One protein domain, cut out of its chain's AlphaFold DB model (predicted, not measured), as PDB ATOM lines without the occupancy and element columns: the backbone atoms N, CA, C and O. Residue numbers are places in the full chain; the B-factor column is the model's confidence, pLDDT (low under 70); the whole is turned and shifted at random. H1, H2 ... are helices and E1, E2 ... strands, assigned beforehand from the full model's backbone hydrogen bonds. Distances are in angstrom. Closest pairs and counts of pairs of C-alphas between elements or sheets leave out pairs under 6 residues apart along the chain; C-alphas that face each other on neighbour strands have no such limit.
ATOM      1  N   PHE A  14       6.567   4.539  16.460       73.69
ATOM      2  CA  PHE A  14       5.850   5.732  16.931       73.69
ATOM      3  C   PHE A  14       5.529   6.694  15.780       73.69
ATOM      4  O   PHE A  14       6.409   7.102  15.021       73.69
ATOM      5  N   ARG A  15       4.266   7.125  15.699       79.69
ATOM      6  CA  ARG A  15       3.819   8.131  14.730       79.69
ATOM      7  C   ARG A  15       3.958   9.541  15.304       79.69
ATOM      8  O   ARG A  15       3.432   9.792  16.391       79.69
ATOM      9  N   PRO A  16       4.601  10.479  14.582       79.81
ATOM     10  CA  PRO A  16       4.622  11.883  14.971       79.81
ATOM     11  C   PRO A  16       3.205  12.430  15.213       79.81
ATOM     12  O   PRO A  16       2.262  11.960  14.571       79.81
ATOM     13  N   PRO A  17       3.036  13.437  16.092       79.94
ATOM     14  CA  PRO A  17       1.719  13.968  16.451       79.94
ATOM     15  C   PRO A  17       0.838  14.346  15.252       79.94
ATOM     16  O   PRO A  17      -0.342  14.007  15.248       79.94
ATOM     17  N   ASP A  18       1.413  14.970  14.222       81.50
ATOM     18  CA  ASP A  18       0.673  15.383  13.022       81.50
ATOM     19  C   ASP A  18       0.218  14.181  12.183       81.50
ATOM     20  O   ASP A  18      -0.917  14.138  11.716       81.50
ATOM     21  N   ALA A  19       1.075  13.162  12.053       84.88
ATOM     22  CA  ALA A  19       0.728  11.926  11.358       84.88
ATOM     23  C   ALA A  19      -0.385  11.169  12.096       84.88
ATOM     24  O   ALA A  19      -1.297  10.644  11.467       84.88
ATOM     25  N   ALA A  20      -0.343  11.146  13.431       84.69
ATOM     26  CA  ALA A  20      -1.420  10.577  14.232       84.69
ATOM     27  C   ALA A  20      -2.729  11.368  14.065       84.69
ATOM     28  O   ALA A  20      -3.775  10.756  13.874       84.69
ATOM     29  N   ALA A  21      -2.681  12.705  14.095       84.56
ATOM     30  CA  ALA A  21      -3.862  13.550  13.906       84.56
ATOM     31  C   ALA A  21      -4.529  13.311  12.542       84.56
ATOM     32  O   ALA A  21      -5.737  13.092  12.493       84.56
ATOM     33  N   ALA A  22      -3.736  13.241  11.468       85.94
ATOM     34  CA  ALA A  22      -4.230  12.947  10.124       85.94
ATOM     35  C   ALA A  22      -4.922  11.574  10.027       85.94
ATOM     36  O   ALA A  22      -5.898  11.429   9.296       85.94
ATOM     37  N   ILE A  23      -4.455  10.569  10.779       88.50
ATOM     38  CA  ILE A  23      -5.111   9.254  10.840       88.50
ATOM     39  C   ILE A  23      -6.493   9.369  11.490       88.50
ATOM     40  O   ILE A  23      -7.453   8.853  10.925       88.50
ATOM     41  N   PHE A  24      -6.608  10.046  12.641       86.31
ATOM     42  CA  PHE A  24      -7.903  10.243  13.311       86.31
ATOM     43  C   PHE A  24      -8.896  10.963  12.394       86.31
ATOM     44  O   PHE A  24     -10.010  10.479  12.206       86.31
ATOM     45  N   GLU A  25      -8.466  12.055  11.764       87.69
ATOM     46  CA  GLU A  25      -9.290  12.804  10.811       87.69
ATOM     47  C   GLU A  25      -9.703  11.935   9.614       87.69
ATOM     48  O   GLU A  25     -10.871  11.930   9.226       87.69
ATOM     49  N   GLY A  26      -8.776  11.136   9.075       88.62
ATOM     50  CA  GLY A  26      -9.026  10.232   7.951       88.62
ATOM     51  C   GLY A  26     -10.071   9.146   8.231       88.62
ATOM     52  O   GLY A  26     -10.714   8.675   7.296       88.62
ATOM     53  N   VAL A  27     -10.283   8.780   9.499       92.56
ATOM     54  CA  VAL A  27     -11.338   7.840   9.925       92.56
ATOM     55  C   VAL A  27     -12.568   8.538  10.522       92.56
ATOM     56  O   VAL A  27     -13.438   7.877  11.084       92.56
ATOM     57  N   GLY A  28     -12.659   9.868  10.411       82.94
ATOM     58  CA  GLY A  28     -13.794  10.651  10.908       82.94
ATOM     59  C   GLY A  28     -13.833  10.831  12.429       82.94
ATOM     60  O   GLY A  28     -14.882  11.153  12.983       82.94
ATOM     61  N   LEU A  29     -12.711  10.625  13.120       85.31
ATOM     62  CA  LEU A  29     -12.579  10.854  14.556       85.31
ATOM     63  C   LEU A  29     -11.944  12.219  14.835       85.31
ATOM     64  O   LEU A  29     -11.057  12.677  14.116       85.31
ATOM     65  N   ALA A  30     -12.359  12.855  15.932       79.56
ATOM     66  CA  ALA A  30     -11.729  14.085  16.394       79.56
ATOM     67  C   ALA A  30     -10.332  13.775  16.973       79.56
ATOM     68  O   ALA A  30     -10.234  13.001  17.934       79.56
ATOM     69  N   PRO A  31      -9.247  14.363  16.436       82.25
ATOM     70  CA  PRO A  31      -7.929  14.236  17.039       82.25
ATOM     71  C   PRO A  31      -7.896  14.932  18.406       82.25
ATOM     72  O   PRO A  31      -8.696  15.819  18.705       82.25
ATOM     73  N   VAL A  32      -6.941  14.545  19.256       79.38
ATOM     74  CA  VAL A  32      -6.752  15.193  20.565       79.38
ATOM     75  C   VAL A  32      -6.491  16.690  20.374       79.38
ATOM     76  O   VAL A  32      -5.650  17.071  19.559       79.38
ATOM     77  N   ASN A  33      -7.171  17.523  21.169       76.62
ATOM     78  CA  ASN A  33      -7.031  18.979  21.132       76.62
ATOM     79  C   ASN A  33      -5.564  19.392  21.300       76.62
ATOM     80  O   ASN A  33      -4.971  19.232  22.369       76.62
ATOM     81  N   ALA A  34      -4.985  19.949  20.239       81.44
ATOM     82  CA  ALA A  34      -3.672  20.564  20.311       81.44
ATOM     83  C   ALA A  34      -3.811  21.934  20.982       81.44
ATOM     84  O   ALA A  34      -4.414  22.840  20.416       81.44
ATOM     85  N   VAL A  35      -3.247  22.079  22.183       79.81
ATOM     86  CA  VAL A  35      -3.206  23.369  22.896       79.81
ATOM     87  C   VAL A  35      -2.260  24.345  22.190       79.81
ATOM     88  O   VAL A  35      -2.578  25.514  22.017       79.81
ATOM     89  N   ALA A  36      -1.102  23.847  21.754       80.12
ATOM     90  CA  ALA A  36      -0.120  24.571  20.962       80.12
ATOM     91  C   ALA A  36       0.605  23.588  20.035       80.12
ATOM     92  O   ALA A  36       0.775  22.412  20.373       80.12
ATOM     93  N   ARG A  37       1.031  24.062  18.861       78.88
ATOM     94  CA  ARG A  37       1.837  23.297  17.902       78.88
ATOM     95  C   ARG A  37       3.165  24.010  17.676       78.88
ATOM     96  O   ARG A  37       3.220  25.231  17.704       78.88
ATOM     97  N   GLU A  38       4.212  23.221  17.454       78.31
ATOM     98  CA  GLU A  38       5.527  23.701  17.000       78.31
ATOM     99  C   GLU A  38       6.197  24.757  17.898       78.31
ATOM    100  O   GLU A  38       6.887  25.653  17.419       78.31
ATOM    101  N   VAL A  39       6.046  24.626  19.218       78.12
ATOM    102  CA  VAL A  39       6.771  25.472  20.176       78.12
ATOM    103  C   VAL A  39       8.257  25.111  20.150       78.12
ATOM    104  O   VAL A  39       8.628  23.939  20.280       78.12
ATOM    105  N   ASN A  40       9.120  26.115  19.977       75.31
ATOM    106  CA  ASN A  40      10.558  25.912  20.068       75.31
ATOM    107  C   ASN A  40      10.929  25.522  21.503       75.31
ATOM    108  O   ASN A  40      10.510  26.176  22.453       75.31
ATOM    109  N   ALA A  41      11.750  24.484  21.673       73.62
ATOM    110  CA  ALA A  41      12.126  24.006  23.004       73.62
ATOM    111  C   ALA A  41      12.847  25.068  23.855       73.62
ATOM    112  O   ALA A  41      12.800  24.985  25.074       73.62
ATOM    113  N   ARG A  42      13.502  26.058  23.231       77.19
ATOM    114  CA  ARG A  42      14.158  27.172  23.938       77.19
ATOM    115  C   ARG A  42      13.175  28.180  24.525       77.19
ATOM    116  O   ARG A  42      13.518  28.843  25.494       77.19
ATOM    117  N   ASP A  43      11.987  28.266  23.940       79.69
ATOM    118  CA  ASP A  43      10.931  29.202  24.333       79.69
ATOM    119  C   ASP A  43       9.856  28.505  25.184       79.69
ATOM    120  O   ASP A  43       8.841  29.101  25.536       79.69
ATOM    121  N   PHE A  44      10.060  27.222  25.498       82.50
ATOM    122  CA  PHE A  44       9.169  26.435  26.332       82.50
ATOM    123  C   PHE A  44       9.738  26.325  27.745       82.50
ATOM    124  O   PHE A  44      10.679  25.568  27.979       82.50
ATOM    125  N   ASP A  45       9.135  27.059  28.677       82.81
ATOM    126  CA  ASP A  45       9.389  26.916  30.108       82.81
ATOM    127  C   ASP A  45       8.372  25.933  30.720       82.81
ATOM    128  O   ASP A  45       7.202  26.293  30.888       82.81
ATOM    129  N   PRO A  46       8.768  24.680  31.019       80.31
ATOM    130  CA  PRO A  46       7.869  23.698  31.615       80.31
ATOM    131  C   PRO A  46       7.502  24.023  33.069       80.31
ATOM    132  O   PRO A  46       6.436  23.600  33.509       80.31
ATOM    133  N   GLU A  47       8.360  24.732  33.812       78.88
ATOM    134  CA  GLU A  47       8.141  25.029  35.235       78.88
ATOM    135  C   GLU A  47       7.138  26.176  35.413       78.88
ATOM    136  O   GLU A  47       6.308  26.140  36.320       78.88
ATOM    137  N   GLY A  48       7.160  27.154  34.502       81.06
ATOM    138  CA  GLY A  48       6.209  28.268  34.447       81.06
ATOM    139  C   GLY A  48       4.939  28.011  33.626       81.06
ATOM    140  O   GLY A  48       4.131  28.926  33.448       81.06
ATOM    141  N   TYR A  49       4.741  26.804  33.085       83.06
ATOM    142  CA  TYR A  49       3.633  26.537  32.166       83.06
ATOM    143  C   TYR A  49       2.270  26.511  32.877       83.06
ATOM    144  O   TYR A  49       1.946  25.586  33.624       83.06
ATOM    145  N   ALA A  50       1.420  27.496  32.576       85.62
ATOM    146  CA  ALA A  50       0.049  27.543  33.074       85.62
ATOM    147  C   ALA A  50      -0.857  26.559  32.314       85.62
ATOM    148  O   ALA A  50      -1.016  26.645  31.092       85.62
ATOM    149  N   VAL A  51      -1.493  25.636  33.042       87.06
ATOM    150  CA  VAL A  51      -2.450  24.683  32.463       87.06
ATOM    151  C   VAL A  51      -3.686  25.442  31.946       87.06
ATOM    152  O   VAL A  51      -4.299  26.190  32.709       87.06
ATOM    153  N   PRO A  52      -4.079  25.273  30.668       86.44
ATOM    154  CA  PRO A  52      -5.181  26.021  30.068       86.44
ATOM    155  C   PRO A  52      -6.553  25.558  30.581       86.44
ATOM    156  O   PRO A  52      -6.691  24.510  31.218       86.44
ATOM    157  N   ALA A  53      -7.596  26.310  30.223       84.81
ATOM    158  CA  ALA A  53      -8.980  25.881  30.400       84.81
ATOM    159  C   ALA A  53      -9.260  24.565  29.654       84.81
ATOM    160  O   ALA A  53      -8.721  24.300  28.576       84.81
ATOM    161  N   SER A  54     -10.116  23.732  30.236       83.88
ATOM    162  CA  SER A  54     -10.562  22.501  29.601       83.88
ATOM    163  C   SER A  54     -11.566  22.805  28.489       83.88
ATOM    164  O   SER A  54     -12.487  23.595  28.661       83.88
ATOM    165  N   ALA A  55     -11.433  22.112  27.358       81.69
ATOM    166  CA  ALA A  55     -12.432  22.134  26.288       81.69
ATOM    167  C   ALA A  55     -13.634  21.202  26.559       81.69
ATOM    168  O   ALA A  55     -14.577  21.174  25.778       81.69
ATOM    169  N   TRP A  56     -13.577  20.397  27.626       77.69
ATOM    170  CA  TRP A  56     -14.524  19.302  27.890       77.69
ATOM    171  C   TRP A  56     -15.348  19.488  29.167       77.69
ATOM    172  O   TRP A  56     -16.315  18.763  29.387       77.69
ATOM    173  N   ARG A  57     -14.936  20.407  30.042       76.69
ATOM    174  CA  ARG A  57     -15.608  20.732  31.304       76.69
ATOM    175  C   ARG A  57     -15.294  22.170  31.684       76.69
ATOM    176  O   ARG A  57     -14.274  22.693  31.248       76.69
ATOM    177  N   ASP A  58     -16.101  22.744  32.560       76.38
ATOM    178  CA  ASP A  58     -15.773  24.028  33.165       76.38
ATOM    179  C   ASP A  58     -14.515  23.918  34.039       76.38
ATOM    180  O   ASP A  58     -14.287  22.914  34.726       76.38
ATOM    181  N   GLY A  59     -13.686  24.963  33.998       79.12
ATOM    182  CA  GLY A  59     -12.435  25.049  34.750       79.12
ATOM    183  C   GLY A  59     -11.195  24.535  33.999       79.12
ATOM    184  O   GLY A  59     -11.243  24.259  32.797       79.12
ATOM    185  N   PRO A  60     -10.043  24.443  34.684       82.31
ATOM    186  CA  PRO A  60      -8.780  24.053  34.068       82.31
ATOM    187  C   PRO A  60      -8.777  22.591  33.602       82.31
ATOM    188  O   PRO A  60      -9.444  21.702  34.160       82.31
ATOM    189  N   ALA A  61      -7.990  22.331  32.558       85.12
ATOM    190  CA  ALA A  61      -7.653  20.979  32.139       85.12
ATOM    191  C   ALA A  61      -6.944  20.228  33.279       85.12
ATOM    192  O   ALA A  61      -6.314  20.826  34.145       85.12
ATOM    193  N   ALA A  62      -7.023  18.895  33.277       83.06
ATOM    194  CA  ALA A  62      -6.302  18.072  34.258       83.06
ATOM    195  C   ALA A  62      -4.767  18.214  34.141       83.06
ATOM    196  O   ALA A  62      -4.020  17.911  35.068       83.06
ATOM    197  N   GLY A  63      -4.300  18.664  32.980       86.94
ATOM    198  CA  GLY A  63      -2.902  18.861  32.648       86.94
ATOM    199  C   GLY A  63      -2.725  18.878  31.137       86.94
ATOM    200  O   GLY A  63      -3.693  18.766  30.378       86.94
ATOM    201  N   VAL A  64      -1.478  18.976  30.696       87.62
ATOM    202  CA  VAL A  64      -1.107  18.870  29.284       87.62
ATOM    203  C   VAL A  64      -0.056  17.786  29.087       87.62
ATOM    204  O   VAL A  64       0.748  17.492  29.972       87.62
ATOM    205  N   VAL A  65      -0.054  17.177  27.902       87.81
ATOM    206  CA  VAL A  65       1.008  16.258  27.485       87.81
ATOM    207  C   VAL A  65       1.850  16.960  26.435       87.81
ATOM    208  O   VAL A  65       1.380  17.218  25.329       87.81
ATOM    209  N   VAL A  66       3.107  17.221  26.766       86.31
ATOM    210  CA  VAL A  66       4.096  17.738  25.822       86.31
ATOM    211  C   VAL A  66       4.653  16.551  25.050       86.31
ATOM    212  O   VAL A  66       5.089  15.570  25.654       86.31
ATOM    213  N   ARG A  67       4.627  16.611  23.717       84.19
ATOM    214  CA  ARG A  67       5.174  15.568  22.836       84.19
ATOM    215  C   ARG A  67       6.198  16.176  21.892       84.19
ATOM    216  O   ARG A  67       5.934  17.216  21.297       84.19
ATOM    217  N   ASN A  68       7.330  15.506  21.704       81.81
ATOM    218  CA  ASN A  68       8.267  15.851  20.639       81.81
ATOM    219  C   ASN A  68       8.034  14.967  19.398       81.81
ATOM    220  O   ASN A  68       7.391  13.917  19.459       81.81
ATOM    221  N   LYS A  69       8.594  15.376  18.254       79.00
ATOM    222  CA  LYS A  69       8.454  14.638  16.984       79.00
ATOM    223  C   LYS A  69       9.191  13.282  16.972       79.00
ATOM    224  O   LYS A  69       8.994  12.505  16.049       79.00
ATOM    225  N   ARG A  70      10.015  12.988  17.988       76.88
ATOM    226  CA  ARG A  70      10.818  11.756  18.131       76.88
ATOM    227  C   ARG A  70      10.222  10.745  19.126       76.88
ATOM    228  O   ARG A  70      10.903   9.798  19.494       76.88
ATOM    229  N   GLY A  71       8.990  10.952  19.598       73.00
ATOM    230  CA  GLY A  71       8.312  10.032  20.524       73.00
ATOM    231  C   GLY A  71       8.515  10.306  22.015       73.00
ATOM    232  O   GLY A  71       7.888   9.656  22.848       73.00
ATOM    233  N   GLY A  72       9.319  11.306  22.374       78.31
ATOM    234  CA  GLY A  72       9.432  11.794  23.745       78.31
ATOM    235  C   GLY A  72       8.131  12.448  24.213       78.31
ATOM    236  O   GLY A  72       7.505  13.207  23.466       78.31
ATOM    237  N   ARG A  73       7.735  12.163  25.456       85.31
ATOM    238  CA  ARG A  73       6.524  12.705  26.083       85.31
ATOM    239  C   ARG A  73       6.758  13.048  27.547       85.31
ATOM    240  O   ARG A  73       7.383  12.273  28.262       85.31
ATOM    241  N   VAL A  74       6.200  14.169  27.984       82.69
ATOM    242  CA  VAL A  74       6.183  14.610  29.383       82.69
ATOM    243  C   VAL A  74       4.766  15.051  29.728       82.69
ATOM    244  O   VAL A  74       4.050  15.582  28.878       82.69
ATOM    245  N   LYS A  75       4.342  14.794  30.964       87.75
ATOM    246  CA  LYS A  75       3.073  15.286  31.501       87.75
ATOM    247  C   LYS A  75       3.361  16.500  32.375       87.75
ATOM    248  O   LYS A  75       4.226  16.421  33.238       87.75
ATOM    249  N   ILE A  76       2.617  17.577  32.160       86.75
ATOM    250  CA  ILE A  76       2.542  18.704  33.088       86.75
ATOM    251  C   ILE A  76       1.161  18.621  33.722       86.75
ATOM    252  O   ILE A  76       0.148  18.859  33.059       86.75
ATOM    253  N   SER A  77       1.122  18.180  34.975       82.38
ATOM    254  CA  SER A  77      -0.088  18.167  35.794       82.38
ATOM    255  C   SER A  77      -0.282  19.524  36.456       82.38
ATOM    256  O   SER A  77       0.677  20.261  36.682       82.38
ATOM    257  N   ARG A  78      -1.527  19.838  36.811       72.31
ATOM    258  CA  ARG A  78      -1.816  20.930  37.745       72.31
ATOM    259  C   ARG A  78      -1.017  20.712  39.045       72.31
ATOM    260  O   ARG A  78      -0.982  19.596  39.559       72.31
ATOM    261  N   GLY A  79      -0.301  21.742  39.505       56.38
ATOM    262  CA  GLY A  79       0.541  21.683  40.705       56.38
ATOM    263  C   GLY A  79      -0.265  21.752  42.014       56.38
ATOM    264  O   GLY A  79      -1.417  22.178  41.990       56.38
ATOM    265  N   PRO A  80       0.339  21.384  43.162       44.66
ATOM    266  CA  PRO A  80      -0.343  21.241  44.456       44.66
ATOM    267  C   PRO A  80      -0.852  22.550  45.083       44.66
ATOM    268  O   PRO A  80      -1.582  22.497  46.065       44.66
ATOM    269  N   SER A  81      -0.514  23.717  44.530       46.25
ATOM    270  CA  SER A  81      -1.074  25.010  44.962       46.25
ATOM    271  C   SER A  81      -2.475  25.287  44.401       46.25
ATOM    272  O   SER A  81      -3.000  26.383  44.568       46.25
ATOM    273  N   ASP A  82      -3.056  24.318  43.701       50.47
ATOM    274  CA  ASP A  82      -4.407  24.356  43.167       50.47
ATOM    275  C   ASP A  82      -4.987  22.954  43.455       50.47
ATOM    276  O   ASP A  82      -4.725  21.996  42.730       50.47
ATOM    277  N   ASP A  83      -5.689  22.819  44.582       34.53
ATOM    278  CA  ASP A  83      -5.908  21.597  45.383       34.53
ATOM    279  C   ASP A  83      -6.161  20.268  44.630       34.53
ATOM    280  O   ASP A  83      -6.956  20.227  43.683       34.53
ATOM    281  N   GLY A  84      -5.554  19.183  45.148       34.84
ATOM    282  CA  GLY A  84      -6.040  17.793  45.046       34.84
ATOM    283  C   GLY A  84      -5.190  16.794  44.243       34.84
ATOM    284  O   GLY A  84      -5.377  16.662  43.040       34.84
ATOM    285  N   ASP A  85      -4.298  16.088  44.948       37.34
ATOM    286  CA  ASP A  85      -3.683  14.762  44.718       37.34
ATOM    287  C   ASP A  85      -3.620  14.119  43.313       37.34
ATOM    288  O   ASP A  85      -4.619  13.863  42.642       37.34
ATOM    289  N   GLY A  86      -2.408  13.684  42.926       37.94
ATOM    290  CA  GLY A  86      -2.239  12.722  41.828       37.94
ATOM    291  C   GLY A  86      -0.867  12.661  41.154       37.94
ATOM    292  O   GLY A  86      -0.792  12.643  39.924       37.94
ATOM    293  N   ALA A  87       0.234  12.613  41.911       38.53
ATOM    294  CA  ALA A  87       1.565  12.373  41.348       38.53
ATOM    295  C   ALA A  87       1.739  10.888  40.956       38.53
ATOM    296  O   ALA A  87       2.169  10.061  41.756       38.53
TER     297      ALA A  87
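AT A GLANCE: This is residues 14 to 87 of the 181 residues of an uncharacterized protein of Halorubrum sp. Ib24 (UniProt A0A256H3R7). This domain has little regular structure: a small two-stranded hairpin, E1 and E2, with one short helix, H1, off towards one end, and a long loop, residues 27 to 62, that runs from H1 past the hairpin. Residues 80 to 85 stick out near the other end. The 74 printed residues hold H1, E1 and E2 in that order, a mixed class with 20 residues in named elements. The whole is only just loose, close to compact, with a radius of gyration of the C-alphas of 14.0 A and spans of 40 by 31 by 20 A.

IN THESE COORDINATES: H1, residues 17 to 26, begins at C-alpha 17 (1.719, 13.968, 16.451) and is 14.2 A long. E1 is residues 63 to 67, 13.1 A. E2, residues 73 to 77, 13.0 A, ends at C-alpha 77 (-0.088, 18.167, 35.794).

HOW THE PARTS SIT: E1 and E2 form an antiparallel hairpin at 165 degrees; C-alphas 63 and 77 face each other at 4.3 A. N 66 and O 74 are within hydrogen-bond range at 2.8 A. The closest C-alphas of H1 and E1 are those of Pro 17 and Arg 67, 7.4 A. H1 and E2 are apart. In H1 every O i to N i+4 pair is within hydrogen-bond range.

THE WHOLE: The C-alphas of Gly 26 and Ser 81, the two farthest apart, are 40.6 A apart. The printed part has no cut. H1 to E1 is a long link of 36 residues. Residues 79 to 87 have pLDDT under 70.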